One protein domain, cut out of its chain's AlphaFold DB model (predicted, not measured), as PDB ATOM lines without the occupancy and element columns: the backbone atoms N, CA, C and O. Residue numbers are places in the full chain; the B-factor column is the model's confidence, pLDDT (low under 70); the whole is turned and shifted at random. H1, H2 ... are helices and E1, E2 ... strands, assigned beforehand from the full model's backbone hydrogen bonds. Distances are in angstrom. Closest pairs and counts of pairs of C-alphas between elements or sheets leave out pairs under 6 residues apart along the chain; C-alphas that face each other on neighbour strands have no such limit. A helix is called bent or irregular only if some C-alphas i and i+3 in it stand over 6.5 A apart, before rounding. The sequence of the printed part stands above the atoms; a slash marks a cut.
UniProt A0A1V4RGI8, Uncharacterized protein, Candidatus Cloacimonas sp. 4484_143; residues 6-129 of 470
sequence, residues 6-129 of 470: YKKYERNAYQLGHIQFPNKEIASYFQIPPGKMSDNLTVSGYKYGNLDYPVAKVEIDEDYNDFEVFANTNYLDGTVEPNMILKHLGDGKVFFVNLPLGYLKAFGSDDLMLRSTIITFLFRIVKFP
ATOM      1  N   TYR A   6      22.720  58.443 -57.968       53.94
ATOM      2  CA  TYR A   6      22.899  59.342 -56.822       53.94
ATOM      3  C   TYR A   6      23.653  60.635 -57.134       53.94
ATOM      4  O   TYR A   6      23.180  61.708 -56.777       53.94
ATOM      5  N   LYS A   7      24.770  60.570 -57.873       51.34
ATOM      6  CA  LYS A   7      25.492  61.786 -58.302       51.34
ATOM      7  C   LYS A   7      24.701  62.639 -59.301       51.34
ATOM      8  O   LYS A   7      25.018  63.805 -59.475       51.34
ATOM      9  N   LYS A   8      23.724  62.046 -59.997       55.53
ATOM     10  CA  LYS A   8      22.953  62.712 -61.055       55.53
ATOM     11  C   LYS A   8      21.677  63.363 -60.524       55.53
ATOM     12  O   LYS A   8      21.302  64.426 -61.001       55.53
ATOM     13  N   TYR A   9      21.001  62.711 -59.581       61.53
ATOM     14  CA  TYR A   9      19.694  63.139 -59.079       61.53
ATOM     15  C   TYR A   9      19.742  63.672 -57.640       61.53
ATOM     16  O   TYR A   9      18.765  64.272 -57.204       61.53
ATOM     17  N   GLU A  10      20.858  63.498 -56.923       65.94
ATOM     18  CA  GLU A  10      21.093  64.002 -55.563       65.94
ATOM     19  C   GLU A  10      19.864  63.836 -54.646       65.94
ATOM     20  O   GLU A  10      19.398  62.719 -54.419       65.94
ATOM     21  N   ARG A  11      19.303  64.943 -54.144       61.56
ATOM     22  CA  ARG A  11      18.141  64.958 -53.243       61.56
ATOM     23  C   ARG A  11      16.846  64.480 -53.905       61.56
ATOM     24  O   ARG A  11      15.951  64.044 -53.197       61.56
ATOM     25  N   ASN A  12      16.747  64.516 -55.234       70.38
ATOM     26  CA  ASN A  12      15.557  64.064 -55.960       70.38
ATOM     27  C   ASN A  12      15.477  62.535 -56.079       70.38
ATOM     28  O   ASN A  12      14.410  62.018 -56.405       70.38
ATOM     29  N   ALA A  13      16.578  61.816 -55.814       76.19
ATOM     30  CA  ALA A  13      16.619  60.351 -55.834       76.19
ATOM     31  C   ALA A  13      15.925  59.707 -54.621       76.19
ATOM     32  O   ALA A  13      15.670  58.503 -54.628       76.19
ATOM     33  N   TYR A  14      15.646  60.500 -53.586       83.12
ATOM     34  CA  TYR A  14      15.139  60.017 -52.313       83.12
ATOM     35  C   TYR A  14      13.893  60.775 -51.875       83.12
ATOM     36  O   TYR A  14      13.651  61.920 -52.261       83.12
ATOM     37  N   GLN A  15      13.131  60.126 -51.011       88.38
ATOM     38  CA  GLN A  15      12.118  60.742 -50.176       88.38
ATOM     39  C   GLN A  15      12.380  60.348 -48.725       88.38
ATOM     40  O   GLN A  15      12.975  59.306 -48.451       88.38
ATOM     41  N   LEU A  16      11.993  61.215 -47.794       91.31
ATOM     42  CA  LEU A  16      12.091  60.915 -46.373       91.31
ATOM     43  C   LEU A  16      10.843  60.168 -45.920       91.31
ATOM     44  O   LEU A  16       9.722  60.515 -46.303       91.31
ATOM     45  N   GLY A  17      11.049  59.168 -45.075       94.00
ATOM     46  CA  GLY A  17       9.967  58.455 -44.425       94.00
ATOM     47  C   GLY A  17      10.429  57.698 -43.193       94.00
ATOM     48  O   GLY A  17      11.620  57.511 -42.946       94.00
ATOM     49  N   HIS A  18       9.455  57.252 -42.420       96.19
ATOM     50  CA  HIS A  18       9.664  56.443 -41.235       96.19
ATOM     51  C   HIS A  18       9.565  54.963 -41.576       96.19
ATOM     52  O   HIS A  18       8.652  54.549 -42.289       96.19
ATOM     53  N   ILE A  19      10.460  54.148 -41.021       97.00
ATOM     54  CA  ILE A  19      10.395  52.695 -41.195       97.00
ATOM     55  C   ILE A  19       9.530  52.096 -40.094       97.00
ATOM     56  O   ILE A  19       9.810  52.288 -38.909       97.00
ATOM     57  N   GLN A  20       8.478  51.383 -40.489       97.31
ATOM     58  CA  GLN A  20       7.514  50.766 -39.588       97.31
ATOM     59  C   GLN A  20       7.425  49.260 -39.835       97.31
ATOM     60  O   GLN A  20       7.230  48.812 -40.965       97.31
ATOM     61  N   PHE A  21       7.521  48.482 -38.759       97.50
ATOM     62  CA  PHE A  21       7.261  47.046 -38.799       97.50
ATOM     63  C   PHE A  21       5.759  46.770 -38.632       97.50
ATOM     64  O   PHE A  21       5.112  47.412 -37.803       97.50
ATOM     65  N   PRO A  22       5.189  45.802 -39.367       95.31
ATOM     66  CA  PRO A  22       3.751  45.521 -39.331       95.31
ATOM     67  C   PRO A  22       3.291  44.939 -37.986       95.31
ATOM     68  O   PRO A  22       2.155  45.147 -37.570       95.31
ATOM     69  N   ASN A  23       4.164  44.201 -37.295       95.44
ATOM     70  CA  ASN A  23       3.888  43.626 -35.984       95.44
ATOM     71  C   ASN A  23       5.191  43.359 -35.200       95.44
ATOM     72  O   ASN A  23       6.303  43.445 -35.729       95.44
ATOM     73  N   LYS A  24       5.047  43.053 -33.903       93.31
ATOM     74  CA  LYS A  24       6.180  42.798 -32.998       93.31
ATOM     75  C   LYS A  24       6.960  41.538 -33.361       93.31
ATOM     76  O   LYS A  24       8.156  41.497 -33.092       93.31
ATOM     77  N   GLU A  25       6.304  40.535 -33.937       95.06
ATOM     78  CA  GLU A  25       6.942  39.282 -34.344       95.06
ATOM     79  C   GLU A  25       7.962  39.540 -35.451       95.06
ATOM     80  O   GLU A  25       9.114  39.150 -35.307       95.06
ATOM     81  N   ILE A  26       7.602  40.311 -36.481       96.19
ATOM     82  CA  ILE A  26       8.528  40.673 -37.557       96.19
ATOM     83  C   ILE A  26       9.632  41.608 -37.045       96.19
ATOM     84  O   ILE A  26      10.802  41.404 -37.359       96.19
ATOM     85  N   ALA A  27       9.326  42.582 -36.183       95.69
ATOM     86  CA  ALA A  27      10.377  43.407 -35.575       95.69
ATOM     87  C   ALA A  27      11.388  42.565 -34.760       95.69
ATOM     88  O   ALA A  27      12.598  42.797 -34.807       95.69
ATOM     89  N   SER A  28      10.897  41.548 -34.050       94.62
ATOM     90  CA  SER A  28      11.712  40.571 -33.312       94.62
ATOM     91  C   SER A  28      12.462  39.635 -34.270       94.62
ATOM     92  O   SER A  28      13.627  39.295 -34.046       94.62
ATOM     93  N   TYR A  29      11.855  39.302 -35.415       95.50
ATOM     94  CA  TYR A  29      12.499  38.568 -36.499       95.50
ATOM     95  C   TYR A  29      13.753  39.297 -37.008       95.50
ATOM     96  O   TYR A  29      14.783  38.664 -37.239       95.50
ATOM     97  N   PHE A  30      13.690  40.631 -37.068       96.44
ATOM     98  CA  PHE A  30      14.802  41.517 -37.419       96.44
ATOM     99  C   PHE A  30      15.716  41.888 -36.243       96.44
ATOM    100  O   PHE A  30      16.677  42.631 -36.424       96.44
ATOM    101  N   GLN A  31      15.460  41.370 -35.038       95.38
ATOM    102  CA  GLN A  31      16.229  41.683 -33.827       95.38
ATOM    103  C   GLN A  31      16.284  43.190 -33.532       95.38
ATOM    104  O   GLN A  31      17.307  43.708 -33.062       95.38
ATOM    105  N   ILE A  32      15.184  43.903 -33.792       95.94
ATOM    106  CA  ILE A  32      15.077  45.322 -33.462       95.94
ATOM    107  C   ILE A  32      15.038  45.478 -31.935       95.94
ATOM    108  O   ILE A  32      14.167  44.899 -31.279       95.94
ATOM    109  N   PRO A  33      15.960  46.256 -31.341       95.00
ATOM    110  CA  PRO A  33      16.013  46.408 -29.898       95.00
ATOM    111  C   PRO A  33      14.733  47.023 -29.320       95.00
ATOM    112  O   PRO A  33      14.164  47.938 -29.922       95.00
ATOM    113  N   PRO A  34      14.314  46.628 -28.103       91.81
ATOM    114  CA  PRO A  34      13.093  47.146 -27.484       91.81
ATOM    115  C   PRO A  34      13.118  48.663 -27.265       91.81
ATOM    116  O   PRO A  34      12.065  49.293 -27.255       91.81
ATOM    117  N   GLY A  35      14.308  49.246 -27.113       91.75
ATOM    118  CA  GLY A  35      14.528  50.682 -26.984       91.75
ATOM    119  C   GLY A  35      14.448  51.486 -28.282       91.75
ATOM    120  O   GLY A  35      14.384  52.708 -28.222       91.75
ATOM    121  N   LYS A  36      14.470  50.817 -29.439       94.81
ATOM    122  CA  LYS A  36      14.574  51.421 -30.779       94.81
ATOM    123  C   LYS A  36      13.254  51.427 -31.542       94.81
ATOM    124  O   LYS A  36      13.246  51.592 -32.757       94.81
ATOM    125  N   MET A  37      12.144  51.252 -30.831       91.44
ATOM    126  CA  MET A  37      10.803  51.314 -31.401       91.44
ATOM    127  C   MET A  37       9.914  52.239 -30.584       91.44
ATOM    128  O   MET A  37       9.957  52.228 -29.356       91.44
ATOM    129  N   SER A  38       9.111  53.036 -31.276       89.44
ATOM    130  CA  SER A  38       7.922  53.680 -30.715       89.44
ATOM    131  C   SER A  38       6.773  52.674 -30.540       89.44
ATOM    132  O   SER A  38       6.843  51.528 -30.993       89.44
ATOM    133  N   ASP A  39       5.672  53.117 -29.926       83.56
ATOM    134  CA  ASP A  39       4.493  52.275 -29.671       83.56
ATOM    135  C   ASP A  39       3.839  51.727 -30.949       83.56
ATOM    136  O   ASP A  39       3.299  50.622 -30.946       83.56
ATOM    137  N   ASN A  40       3.935  52.458 -32.062       89.88
ATOM    138  CA  ASN A  40       3.439  52.033 -33.371       89.88
ATOM    139  C   ASN A  40       4.463  51.205 -34.173       89.88
ATOM    140  O   ASN A  40       4.276  51.039 -35.373       89.88
ATOM    141  N   LEU A  41       5.526  50.687 -33.542       94.50
ATOM    142  CA  LEU A  41       6.573  49.874 -34.187       94.50
ATOM    143  C   LEU A  41       7.364  50.620 -35.271       94.50
ATOM    144  O   LEU A  41       7.872  50.016 -36.218       94.50
ATOM    145  N   THR A  42       7.477  51.940 -35.125       95.81
ATOM    146  CA  THR A  42       8.340  52.773 -35.958       95.81
ATOM    147  C   THR A  42       9.738  52.835 -35.355       95.81
ATOM    148  O   THR A  42       9.899  52.981 -34.141       95.81
ATOM    149  N   VAL A  43      10.759  52.719 -36.205       95.19
ATOM    150  CA  VAL A  43      12.157  52.795 -35.781       95.19
ATOM    151  C   VAL A  43      12.453  54.178 -35.200       95.19
ATOM    152  O   VAL A  43      12.128  55.212 -35.788       95.19
ATOM    153  N   SER A  44      13.074  54.186 -34.023       93.62
ATOM    154  CA  SER A  44      13.347  55.391 -33.248       93.62
ATOM    155  C   SER A  44      14.806  55.503 -32.818       93.62
ATOM    156  O   SER A  44      15.595  54.567 -32.958       93.62
ATOM    157  N   GLY A  45      15.200  56.664 -32.300       89.88
ATOM    158  CA  GLY A  45      16.540  56.932 -31.798       89.88
ATOM    159  C   GLY A  45      16.552  57.875 -30.602       89.88
ATOM    160  O   GLY A  45      15.655  58.703 -30.414       89.88
ATOM    161  N   TYR A  46      17.619  57.759 -29.810       90.81
ATOM    162  CA  TYR A  46      17.881  58.641 -28.678       90.81
ATOM    163  C   TYR A  46      17.850  60.114 -29.115       90.81
ATOM    164  O   TYR A  46      18.408  60.444 -30.156       90.81
ATOM    165  N   LYS A  47      17.211  60.994 -28.332       88.06
ATOM    166  CA  LYS A  47      16.955  62.426 -28.614       88.06
ATOM    167  C   LYS A  47      16.019  62.741 -29.784       88.06
ATOM    168  O   LYS A  47      15.339  63.759 -29.721       88.06
ATOM    169  N   TYR A  48      15.954  61.898 -30.811       87.94
ATOM    170  CA  TYR A  48      15.195  62.183 -32.033       87.94
ATOM    171  C   TYR A  48      13.753  61.657 -31.994       87.94
ATOM    172  O   TYR A  48      12.871  62.251 -32.605       87.94
ATOM    173  N   GLY A  49      13.473  60.585 -31.241       91.06
ATOM    174  CA  GLY A  49      12.187  59.892 -31.357       91.06
ATOM    175  C   GLY A  49      12.145  59.100 -32.662       91.06
ATOM    176  O   GLY A  49      13.111  58.400 -32.948       91.06
ATOM    177  N   ASN A  50      11.062  59.179 -33.436       93.25
ATOM    178  CA  ASN A  50      10.985  58.508 -34.740       93.25
ATOM    179  C   ASN A  50      12.067  59.049 -35.683       93.25
ATOM    180  O   ASN A  50      12.275  60.257 -35.752       93.25
ATOM    181  N   LEU A  51      12.757  58.153 -36.389       92.75
ATOM    182  CA  LEU A  51      13.836  58.531 -37.299       92.75
ATOM    183  C   LEU A  51      13.319  58.722 -38.727       92.75
ATOM    184  O   LEU A  51      12.487  57.946 -39.208       92.75
ATOM    185  N   ASP A  52      13.847  59.743 -39.398       92.31
ATOM    186  CA  ASP A  52      13.644  59.985 -40.823       92.31
ATOM    187  C   ASP A  52      14.727  59.256 -41.616       92.31
ATOM    188  O   ASP A  52      15.919  59.543 -41.478       92.31
ATOM    189  N   TYR A  53      14.313  58.325 -42.469       92.50
ATOM    190  CA  TYR A  53      15.214  57.588 -43.342       92.50
ATOM    191  C   TYR A  53      15.115  58.096 -44.785       92.50
ATOM    192  O   TYR A  53      14.006  58.288 -45.288       92.50
ATOM    193  N   PRO A  54      16.251  58.279 -45.485       90.12
ATOM    194  CA  PRO A  54      16.253  58.464 -46.928       90.12
ATOM    195  C   PRO A  54      15.913  57.135 -47.610       90.12
ATOM    196  O   PRO A  54      16.659  56.162 -47.508       90.12
ATOM    197  N   VAL A  55      14.796  57.109 -48.324       90.06
ATOM    198  CA  VAL A  55      14.277  55.946 -49.051       90.06
ATOM    199  C   VAL A  55      14.314  56.267 -50.537       90.06
ATOM    200  O   VAL A  55      13.963  57.381 -50.931       90.06
ATOM    201  N   ALA A  56      14.837  55.358 -51.363       86.81
ATOM    202  CA  ALA A  56      14.944  55.638 -52.790       86.81
ATOM    203  C   ALA A  56      13.543  55.649 -53.405       86.81
ATOM    204  O   ALA A  56      12.705  54.814 -53.065       86.81
ATOM    205  N   LYS A  57      13.292  56.588 -54.318       80.50
ATOM    206  CA  LYS A  57      12.043  56.580 -55.082       80.50
ATOM    207  C   LYS A  57      12.064  55.381 -56.023       80.50
ATOM    208  O   LYS A  57      12.941  55.297 -56.884       80.50
ATOM    209  N   VAL A  58      11.131  54.461 -55.824       78.31
ATOM    210  CA  VAL A  58      10.977  53.251 -56.630       78.31
ATOM    211  C   VAL A  58       9.582  53.238 -57.234       78.31
ATOM    212  O   VAL A  58       8.628  53.676 -56.603       78.31
ATOM    213  N   GLU A  59       9.472  52.759 -58.466       77.81
ATOM    214  CA  GLU A  59       8.183  52.418 -59.060       77.81
ATOM    215  C   GLU A  59       7.938  50.932 -58.811       77.81
ATOM    216  O   GLU A  59       8.853  50.114 -58.950       77.81
ATOM    217  N   ILE A  60       6.718  50.584 -58.407       73.75
ATOM    218  CA  ILE A  60       6.339  49.194 -58.178       73.75
ATOM    219  C   ILE A  60       5.643  48.681 -59.445       73.75
ATOM    220  O   ILE A  60       4.521  49.081 -59.738       73.75
ATOM    221  N   ASP A  61       6.354  47.851 -60.215       67.25
ATOM    222  CA  ASP A  61       5.989  47.446 -61.591       67.25
ATOM    223  C   ASP A  61       5.129  46.158 -61.654       67.25
ATOM    224  O   ASP A  61       4.398  45.929 -62.612       67.25
ATOM    225  N   GLU A  62       5.158  45.311 -60.616       63.12
ATOM    226  CA  GLU A  62       4.392  44.050 -60.552       63.12
ATOM    227  C   GLU A  62       3.345  44.067 -59.430       63.12
ATOM    228  O   GLU A  62       3.517  44.764 -58.432       63.12
ATOM    229  N   ASP A  63       2.300  43.242 -59.557       61.59
ATOM    230  CA  ASP A  63       1.373  42.920 -58.465       61.59
ATOM    231  C   ASP A  63       2.175  42.368 -57.272       61.59
ATOM    232  O   ASP A  63       2.645  41.230 -57.267       61.59
ATOM    233  N   TYR A  64       2.360  43.189 -56.241       62.59
ATOM    234  CA  TYR A  64       3.168  42.860 -55.064       62.59
ATOM    235  C   TYR A  64       2.455  41.962 -54.048       62.59
ATOM    236  O   TYR A  64       2.938  41.765 -52.932       62.59
ATOM    237  N   ASN A  65       1.325  41.379 -54.445       65.12
ATOM    238  CA  ASN A  65       0.531  40.484 -53.612       65.12
ATOM    239  C   ASN A  65       1.273  39.179 -53.262       65.12
ATOM    240  O   ASN A  65       0.933  38.551 -52.263       65.12
ATOM    241  N   ASP A  66       2.312  38.812 -54.022       73.81
ATOM    242  CA  ASP A  66       3.122  37.604 -53.792       73.81
ATOM    243  C   ASP A  66       4.390  37.846 -52.942       73.81
ATOM    244  O   ASP A  66       5.188  36.925 -52.748       73.81
ATOM    245  N   PHE A  67       4.625  39.067 -52.440       85.75
ATOM    246  CA  PHE A  67       5.787  39.344 -51.588       85.75
ATOM    247  C   PHE A  67       5.469  39.200 -50.101       85.75
ATOM    248  O   PHE A  67       4.458  39.688 -49.598       85.75
ATOM    249  N   GLU A  68       6.421  38.644 -49.355       92.00
ATOM    250  CA  GLU A  68       6.430  38.786 -47.902       92.00
ATOM    251  C   GLU A  68       6.959  40.186 -47.552       92.00
ATOM    252  O   GLU A  68       8.132  40.497 -47.779       92.00
ATOM    253  N   VAL A  69       6.090  41.046 -47.013       93.00
ATOM    254  CA  VAL A  69       6.446  42.411 -46.597       93.00
ATOM    255  C   VAL A  69       6.891  42.417 -45.138       93.00
ATOM    256  O   VAL A  69       6.106  42.149 -44.228       93.00
ATOM    257  N   PHE A  70       8.151  42.778 -44.899       96.81
ATOM    258  CA  PHE A  70       8.731  42.840 -43.558       96.81
ATOM    259  C   PHE A  70       8.679  44.228 -42.920       96.81
ATOM    260  O   PHE A  70       8.617  44.343 -41.698       96.81
ATOM    261  N   ALA A  71       8.704  45.287 -43.720       97.00
ATOM    262  CA  ALA A  71       8.596  46.653 -43.226       97.00
ATOM    263  C   ALA A  71       8.013  47.561 -44.302       97.00
ATOM    264  O   ALA A  71       8.237  47.333 -45.491       97.00
ATOM    265  N   ASN A  72       7.334  48.615 -43.862       95.75
ATOM    266  CA  ASN A  72       6.819  49.679 -44.712       95.75
ATOM    267  C   ASN A  72       7.579  50.981 -44.455       95.75
ATOM    268  O   ASN A  72       8.070  51.228 -43.348       95.75
ATOM    269  N   THR A  73       7.635  51.828 -45.474       96.12
ATOM    270  CA  THR A  73       7.971  53.239 -45.341       96.12
ATOM    271  C   THR A  73       6.682  54.036 -45.263       96.12
ATOM    272  O   THR A  73       5.894  54.017 -46.202       96.12
ATOM    273  N   ASN A  74       6.504  54.777 -44.174       95.62
ATOM    274  CA  ASN A  74       5.510  55.839 -44.084       95.62
ATOM    275  C   ASN A  74       6.199  57.147 -44.460       95.62
ATOM    276  O   ASN A  74       6.956  57.702 -43.658       95.62
ATOM    277  N   TYR A  75       5.998  57.615 -45.684       93.81
ATOM    278  CA  TYR A  75       6.608  58.849 -46.148       93.81
ATOM    279  C   TYR A  75       5.974  60.076 -45.490       93.81
ATOM    280  O   TYR A  75       4.833  60.054 -45.024       93.81
ATOM    281  N   LEU A  76       6.718  61.182 -45.475       90.38
ATOM    282  CA  LEU A  76       6.271  62.426 -44.836       90.38
ATOM    283  C   LEU A  76       5.066  63.100 -45.524       90.38
ATOM    284  O   LEU A  76       4.460  63.992 -44.939       90.38
ATOM    285  N   ASP A  77       4.709  62.690 -46.742       90.56
ATOM    286  CA  ASP A  77       3.501  63.144 -47.451       90.56
ATOM    287  C   ASP A  77       2.256  62.285 -47.146       90.56
ATOM    288  O   ASP A  77       1.175  62.561 -47.661       90.56
ATOM    289  N   GLY A  78       2.398  61.268 -46.289       90.94
ATOM    290  CA  GLY A  78       1.331  60.355 -45.888       90.94
ATOM    291  C   GLY A  78       1.203  59.102 -46.755       90.94
ATOM    292  O   GLY A  78       0.373  58.249 -46.440       90.94
ATOM    293  N   THR A  79       2.005  58.960 -47.815       91.31
ATOM    294  CA  THR A  79       2.042  57.726 -48.612       91.31
ATOM    295  C   THR A  79       2.716  56.593 -47.835       91.31
ATOM    296  O   THR A  79       3.597  56.820 -47.000       91.31
ATOM    297  N   VAL A  80       2.276  55.355 -48.079       92.81
ATOM    298  CA  VAL A  80       2.816  54.153 -47.432       92.81
ATOM    299  C   VAL A  80       3.168  53.136 -48.504       92.81
ATOM    300  O   VAL A  80       2.302  52.755 -49.288       92.81
ATOM    301  N   GLU A  81       4.415  52.673 -48.514       91.44
ATOM    302  CA  GLU A  81       4.900  51.676 -49.476       91.44
ATOM    303  C   GLU A  81       5.745  50.594 -48.789       91.44
ATOM    304  O   GLU A  81       6.379  50.866 -47.762       91.44
ATOM    305  N   PRO A  82       5.814  49.369 -49.344       92.19
ATOM    306  CA  PRO A  82       6.734  48.342 -48.864       92.19
ATOM    307  C   PRO A  82       8.200  48.802 -48.947       92.19
ATOM    308  O   PRO A  82       8.664  49.279 -49.979       92.19
ATOM    309  N   ASN A  83       8.958  48.621 -47.864       93.88
ATOM    310  CA  ASN A  83      10.385  48.963 -47.799       93.88
ATOM    311  C   ASN A  83      11.291  47.731 -47.872       93.88
ATOM    312  O   ASN A  83      12.320  47.750 -48.546       93.88
ATOM    313  N   MET A  84      10.915  46.673 -47.154       95.56
ATOM    314  CA  MET A  84      11.674  45.428 -47.063       95.56
ATOM    315  C   MET A  84      10.782  44.283 -47.506       95.56
ATOM    316  O   MET A  84       9.794  43.994 -46.829       95.56
ATOM    317  N   ILE A  85      11.124  43.642 -48.621       93.50
ATOM    318  CA  ILE A  85      10.294  42.599 -49.230       93.50
ATOM    319  C   ILE A  85      11.125  41.382 -49.620       93.50
ATOM    320  O   ILE A  85      12.241  41.513 -50.129       93.50
ATOM    321  N   LEU A  86      10.569  40.196 -49.399       94.19
ATOM    322  CA  LEU A  86      11.160  38.925 -49.798       94.19
ATOM    323  C   LEU A  86      10.300  38.268 -50.881       94.19
ATOM    324  O   LEU A  86       9.091  38.121 -50.717       94.19
ATOM    325  N   LYS A  87      10.944  37.851 -51.976       90.75
ATOM    326  CA  LYS A  87      10.342  37.039 -53.045       90.75
ATOM    327  C   LYS A  87      11.024  35.681 -53.099       90.75
ATOM    328  O   LYS A  87      12.257  35.613 -53.096       90.75
ATOM    329  N   HIS A  88      10.244  34.613 -53.219       88.69
ATOM    330  CA  HIS A  88      10.766  33.301 -53.608       88.69
ATOM    331  C   HIS A  88      10.864  33.245 -55.136       88.69
ATOM    332  O   HIS A  88       9.926  33.613 -55.840       88.69
ATOM    333  N   LEU A  89      12.015  32.825 -55.655       86.69
ATOM    334  CA  LEU A  89      12.279  32.686 -57.088       86.69
ATOM    335  C   LEU A  89      12.880  31.303 -57.347       86.69
ATOM    336  O   LEU A  89      14.084  31.097 -57.173       86.69
ATOM    337  N   GLY A  90      12.031  30.351 -57.747       87.69
ATOM    338  CA  GLY A  90      12.401  28.933 -57.785       87.69
ATOM    339  C   GLY A  90      12.792  28.447 -56.387       87.69
ATOM    340  O   GLY A  90      12.086  28.725 -55.423       87.69
ATOM    341  N   ASP A  91      13.950  27.793 -56.273       85.38
ATOM    342  CA  ASP A  91      14.526  27.373 -54.982       85.38
ATOM    343  C   ASP A  91      15.266  28.512 -54.247       85.38
ATOM    344  O   ASP A  91      15.768  28.337 -53.134       85.38
ATOM    345  N   GLY A  92      15.387  29.680 -54.885       89.31
ATOM    346  CA  GLY A  92      16.092  30.843 -54.365       89.31
ATOM    347  C   GLY A  92      15.177  31.853 -53.679       89.31
ATOM    348  O   GLY A  92      13.952  31.814 -53.781       89.31
ATOM    349  N   LYS A  93      15.799  32.818 -52.999       91.12
ATOM    350  CA  LYS A  93      15.113  33.949 -52.371       91.12
ATOM    351  C   LYS A  93      15.814  35.247 -52.737       91.12
ATOM    352  O   LYS A  93      17.042  35.317 -52.700       91.12
ATOM    353  N   VAL A  94      15.038  36.278 -53.043       91.88
ATOM    354  CA  VAL A  94      15.531  37.638 -53.268       91.88
ATOM    355  C   VAL A  94      14.959  38.536 -52.192       91.88
ATOM    356  O   VAL A  94      13.744  38.630 -52.043       91.88
ATOM    357  N   PHE A  95      15.846  39.186 -51.443       94.69
ATOM    358  CA  PHE A  95      15.477  40.139 -50.410       94.69
ATOM    359  C   PHE A  95      15.834  41.551 -50.867       94.69
ATOM    360  O   PHE A  95      17.010  41.882 -51.028       94.69
ATOM    361  N   PHE A  96      14.810  42.362 -51.113       93.00
ATOM    362  CA  PHE A  96      14.951  43.753 -51.517       93.00
ATOM    363  C   PHE A  96      14.731  44.675 -50.318       93.00
ATOM    364  O   PHE A  96      13.814  44.470 -49.522       93.00
ATOM    365  N   VAL A  97      15.591  45.686 -50.194       94.88
ATOM    366  CA  VAL A  97      15.596  46.634 -49.076       94.88
ATOM    367  C   VAL A  97      15.789  48.032 -49.634       94.88
ATOM    368  O   VAL A  97      16.859  48.364 -50.148       94.88
ATOM    369  N   ASN A  98      14.760  48.862 -49.514       93.19
ATOM    370  CA  ASN A  98      14.751  50.217 -50.044       93.19
ATOM    371  C   ASN A  98      15.387  51.222 -49.066       93.19
ATOM    372  O   ASN A  98      14.774  52.206 -48.652       93.19
ATOM    373  N   LEU A  99      16.624  50.947 -48.647       91.88
ATOM    374  CA  LEU A  99      17.417  51.816 -47.779       91.88
ATOM    375  C   LEU A  99      18.878  51.837 -48.238       91.88
ATOM    376  O   LEU A  99      19.436  50.789 -48.573       91.88
ATOM    377  N   PRO A 100      19.563  52.992 -48.185       90.12
ATOM    378  CA  PRO A 100      20.984  53.079 -48.483       90.12
ATOM    379  C   PRO A 100      21.806  52.615 -47.265       90.12
ATOM    380  O   PRO A 100      22.508  53.403 -46.635       90.12
ATOM    381  N   LEU A 101      21.710  51.330 -46.911       92.31
ATOM    382  CA  LEU A 101      22.191  50.773 -45.636       92.31
ATOM    383  C   LEU A 101      23.650  51.136 -45.304       92.31
ATOM    384  O   LEU A 101      23.950  51.554 -44.187       92.31
ATOM    385  N   GLY A 102      24.556  51.026 -46.281       90.62
ATOM    386  CA  GLY A 102      25.965  51.388 -46.093       90.62
ATOM    387  C   GLY A 102      26.172  52.884 -45.839       90.62
ATOM    388  O   GLY A 102      27.006  53.253 -45.021       90.62
ATOM    389  N   TYR A 103      25.376  53.748 -46.478       89.12
ATOM    390  CA  TYR A 103      25.434  55.196 -46.263       89.12
ATOM    391  C   TYR A 103      24.970  55.576 -44.851       89.12
ATOM    392  O   TYR A 103      25.614  56.397 -44.198       89.12
ATOM    393  N   LEU A 104      23.897  54.946 -44.355       90.19
ATOM    394  CA  LEU A 104      23.384  55.174 -42.997       90.19
ATOM    395  C   LEU A 104      24.457  54.898 -41.936       90.19
ATOM    396  O   LEU A 104      24.689  55.731 -41.061       90.19
ATOM    397  N   LYS A 105      25.191  53.789 -42.075       92.06
ATOM    398  CA  LYS A 105      26.318  53.473 -41.192       92.06
ATOM    399  C   LYS A 105      27.499  54.425 -41.400       92.06
ATOM    400  O   LYS A 105      28.044  54.947 -40.433       92.06
ATOM    401  N   ALA A 106      27.898  54.658 -42.648       89.06
ATOM    402  CA  ALA A 106      29.150  55.345 -42.956       89.06
ATOM    403  C   ALA A 106      29.117  56.871 -42.739       89.06
ATOM    404  O   ALA A 106      30.155  57.474 -42.458       89.06
ATOM    405  N   PHE A 107      27.938  57.490 -42.861       86.00
ATOM    406  CA  PHE A 107      27.745  58.941 -42.742       86.00
ATOM    407  C   PHE A 107      26.707  59.331 -41.683       86.00
ATOM    408  O   PHE A 107      26.812  60.405 -41.097       86.00
ATOM    409  N   GLY A 108      25.705  58.484 -41.433       77.31
ATOM    410  CA  GLY A 108      24.588  58.789 -40.532       77.31
ATOM    411  C   GLY A 108      24.795  58.380 -39.073       77.31
ATOM    412  O   GLY A 108      24.003  58.786 -38.230       77.31
ATOM    413  N   SER A 109      25.843  57.603 -38.757       84.69
ATOM    414  CA  SER A 109      26.008  56.966 -37.437       84.69
ATOM    415  C   SER A 109      24.768  56.154 -37.019       84.69
ATOM    416  O   SER A 109      24.327  56.231 -35.867       84.69
ATOM    417  N   ASP A 110      24.181  55.418 -37.972       90.38
ATOM    418  CA  ASP A 110      23.105  54.453 -37.728       90.38
ATOM    419  C   ASP A 110      23.428  53.079 -38.346       90.38
ATOM    420  O   ASP A 110      23.173  52.809 -39.521       90.38
ATOM    421  N   ASP A 111      24.001  52.198 -37.526       91.88
ATOM    422  CA  ASP A 111      24.276  50.790 -37.843       91.88
ATOM    423  C   ASP A 111      23.027  49.892 -37.874       91.88
ATOM    424  O   ASP A 111      23.042  48.835 -38.514       91.88
ATOM    425  N   LEU A 112      21.937  50.277 -37.193       92.50
ATOM    426  CA  LEU A 112      20.876  49.337 -36.819       92.50
ATOM    427  C   LEU A 112      20.274  48.644 -38.041       92.50
ATOM    428  O   LEU A 112      20.157  47.416 -38.051       92.50
ATOM    429  N   MET A 113      19.892  49.416 -39.058       93.19
ATOM    430  CA  MET A 113      19.193  48.885 -40.229       93.19
ATOM    431  C   MET A 113      20.114  48.032 -41.099       93.19
ATOM    432  O   MET A 113      19.691  46.972 -41.560       93.19
ATOM    433  N   LEU A 114      21.380  48.429 -41.270       94.94
ATOM    434  CA  LEU A 114      22.376  47.642 -42.003       94.94
ATOM    435  C   LEU A 114      22.570  46.278 -41.339       94.94
ATOM    436  O   LEU A 114      22.387  45.234 -41.969       94.94
ATOM    437  N   ARG A 115      22.893  46.291 -40.046       94.44
ATOM    438  CA  ARG A 115      23.169  45.087 -39.268       94.44
ATOM    439  C   ARG A 115      21.958  44.159 -39.211       94.44
ATOM    440  O   ARG A 115      22.090  42.973 -39.502       94.44
ATOM    441  N   SER A 116      20.792  44.687 -38.838       95.38
ATOM    442  CA  SER A 116      19.566  43.895 -38.647       95.38
ATOM    443  C   SER A 116      19.143  43.211 -39.944       95.38
ATOM    444  O   SER A 116      18.821  42.025 -39.945       95.38
ATOM    445  N   THR A 117      19.239  43.925 -41.066       96.56
ATOM    446  CA  THR A 117      18.937  43.392 -42.397       96.56
ATOM    447  C   THR A 117      19.895  42.267 -42.787       96.56
ATOM    448  O   THR A 117      19.450  41.179 -43.154       96.56
ATOM    449  N   ILE A 118      21.211  42.498 -42.676       95.56
ATOM    450  CA  ILE A 118      22.229  41.516 -43.081       95.56
ATOM    451  C   ILE A 118      22.151  40.254 -42.217       95.56
ATOM    452  O   ILE A 118      22.145  39.148 -42.754       95.56
ATOM    453  N   ILE A 119      22.053  40.405 -40.892       94.88
ATOM    454  CA  ILE A 119      21.949  39.275 -39.958       94.88
ATOM    455  C   ILE A 119      20.692  38.450 -40.242       94.88
ATOM    456  O   ILE A 119      20.761  37.224 -40.298       94.88
ATOM    457  N   THR A 120      19.550  39.106 -40.451       96.19
ATOM    458  CA  THR A 120      18.281  38.415 -40.723       96.19
ATOM    459  C   THR A 120      18.357  37.635 -42.026       96.19
ATOM    460  O   THR A 120      18.052  36.441 -42.056       96.19
ATOM    461  N   PHE A 121      18.841  38.275 -43.091       96.38
ATOM    462  CA  PHE A 121      18.964  37.626 -44.386       96.38
ATOM    463  C   PHE A 121      19.917  36.428 -44.341       96.38
ATOM    464  O   PHE A 121      19.530  35.311 -44.683       96.38
ATOM    465  N   LEU A 122      21.144  36.630 -43.861       95.25
ATOM    466  CA  LEU A 122      22.155  35.576 -43.869       95.25
ATOM    467  C   LEU A 122      21.815  34.443 -42.900       95.25
ATOM    468  O   LEU A 122      21.965  33.274 -43.253       95.25
ATOM    469  N   PHE A 123      21.354  34.754 -41.686       94.81
ATOM    470  CA  PHE A 123      21.285  33.753 -40.619       94.81
ATOM    471  C   PHE A 123      19.881  33.214 -40.353       94.81
ATOM    472  O   PHE A 123      19.775  32.093 -39.867       94.81
ATOM    473  N   ARG A 124      18.807  33.928 -40.707       93.75
ATOM    474  CA  ARG A 124      17.430  33.426 -40.522       93.75
ATOM    475  C   ARG A 124      16.780  32.983 -41.825       93.75
ATOM    476  O   ARG A 124      16.108  31.956 -41.853       93.75
ATOM    477  N   ILE A 125      17.012  33.720 -42.912       94.12
ATOM    478  CA  ILE A 125      16.397  33.428 -44.214       94.12
ATOM    479  C   ILE A 125      17.200  32.376 -44.990       94.12
ATOM    480  O   ILE A 125      16.621  31.390 -45.458       94.12
ATOM    481  N   VAL A 126      18.512  32.594 -45.138       93.12
ATOM    482  CA  VAL A 126      19.433  31.709 -45.883       93.12
ATOM    483  C   VAL A 126      19.988  30.586 -45.002       93.12
ATOM    484  O   VAL A 126      20.269  29.493 -45.489       93.12
ATOM    485  N   LYS A 127      20.097  30.837 -43.695       94.00
ATOM    486  CA  LYS A 127      20.681  29.934 -42.696       94.00
ATOM    487  C   LYS A 127      22.140  29.564 -43.000       94.00
ATOM    488  O   LYS A 127      22.487  28.392 -43.129       94.00
ATOM    489  N   PHE A 128      22.989  30.577 -43.163       93.81
ATOM    490  CA  PHE A 128      24.403  30.424 -43.509       93.81
ATOM    491  C   PHE A 128      25.269  30.038 -42.286       93.81
ATOM    492  O   PHE A 128      25.085  30.621 -41.211       93.81
ATOM    493  N   PRO A 129      26.226  29.091 -42.402       95.75
ATOM    494  CA  PRO A 129      27.178  28.801 -41.325       95.75
ATOM    495  C   PRO A 129      28.085  30.006 -41.060       95.75
ATOM    496  O   PRO A 129      28.561  30.648 -41.992       95.75
TER     497      PRO A 129
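AT A GLANCE: This is residues 6 to 129 of the 470 residues of an uncharacterized protein of Candidatus Cloacimonas sp. 4484_143 (UniProt A0A1V4RGI8). The main picture is an open, strongly twisted sheet of five strands, curled like part of a barrel, with the long helix H4 over E4 and E5. H3 folds back on H4 as a helical hairpin, the small helix H2 comes close to H4, and H1 sits far out by the end of E2. The printed part has 124 residues with four named helices and five named strands, in the order H1 E1 H2 E2 E3 E4 E5 H3 H4; the sheet, E2 E1 E3 E4 E5, is antiparallel, and the class is mixed, helices and strands. The whole is compact, with a radius of gyration of the C-alphas of 14.5 A and spans of 41 by 35 by 27 A.

HOW THE PARTS SIT: Look first at E3, residues 68 to 75, and E4, residues 80 to 89, a hairpin with N 70 and O 84 2.8 A apart. E4 and E5, residues 92 to 97, are the next hairpin, with N 87 and O 94 at 2.9 A; E3, E4 and E5 form a meander, each strand the antiparallel neighbour of the one before. On the other side of E3 is E1, residues 14 to 20, with N 18 and O 74 at 2.8 A. E1 pairs with E2, residues 53 to 56, where N 15 and O 55 are 2.9 A apart. E3 bends by 51 degrees at residue 71 and E4 by 59 degrees at residue 84. H4, residues 112 to 125, is over E4 and E5 at a height over the sheet of 10.4 A, along the strands at 24 degrees to E4 on the local plane. With residues 113 to 114 alone it touches H3, residues 101 to 108, at a shallow tilt of 21 degrees, opposite ways; the closest C-alphas, of Leu 101 and Leu 114, are 4.8 A apart. H2, residues 24 to 29, only grazes the sheet and is close to H4 but not clearly touching, the closest C-alphas, of Tyr 29 and Thr 120, being 7.2 A apart. H1, residues 6 to 13, only grazes the sheet too and is apart from H2, H3 and H4. In H2, H3 and H4 every O i to N i+4 pair is within hydrogen-bond range; H1 has 1 of 4, and 2 of 5 O i to N i+3 pairs.

IN THESE COORDINATES: Find C-alpha 80 at (2.816, 54.153, -47.432); from there E4 runs 25.4 A to C-alpha 89. E3 is 20.1 A long, E1 17.5 A and E5 16.7 A. Find C-alpha 112 at (20.876, 49.337, -36.819); H4 runs 18.1 A to C-alpha 125 at (16.397, 33.428, -44.214). H1 is irregular: C-alphas 8 and 11 are 9.4 A apart.

THE WHOLE: The two C-alphas farthest apart, of Lys 47 and Gly 90, are 44.6 A apart. The printed part has no cut. The links H2 to E2 and E2 to E3 are long. The pLDDT is under 70 at residues 6 to 11 and 61 to 65.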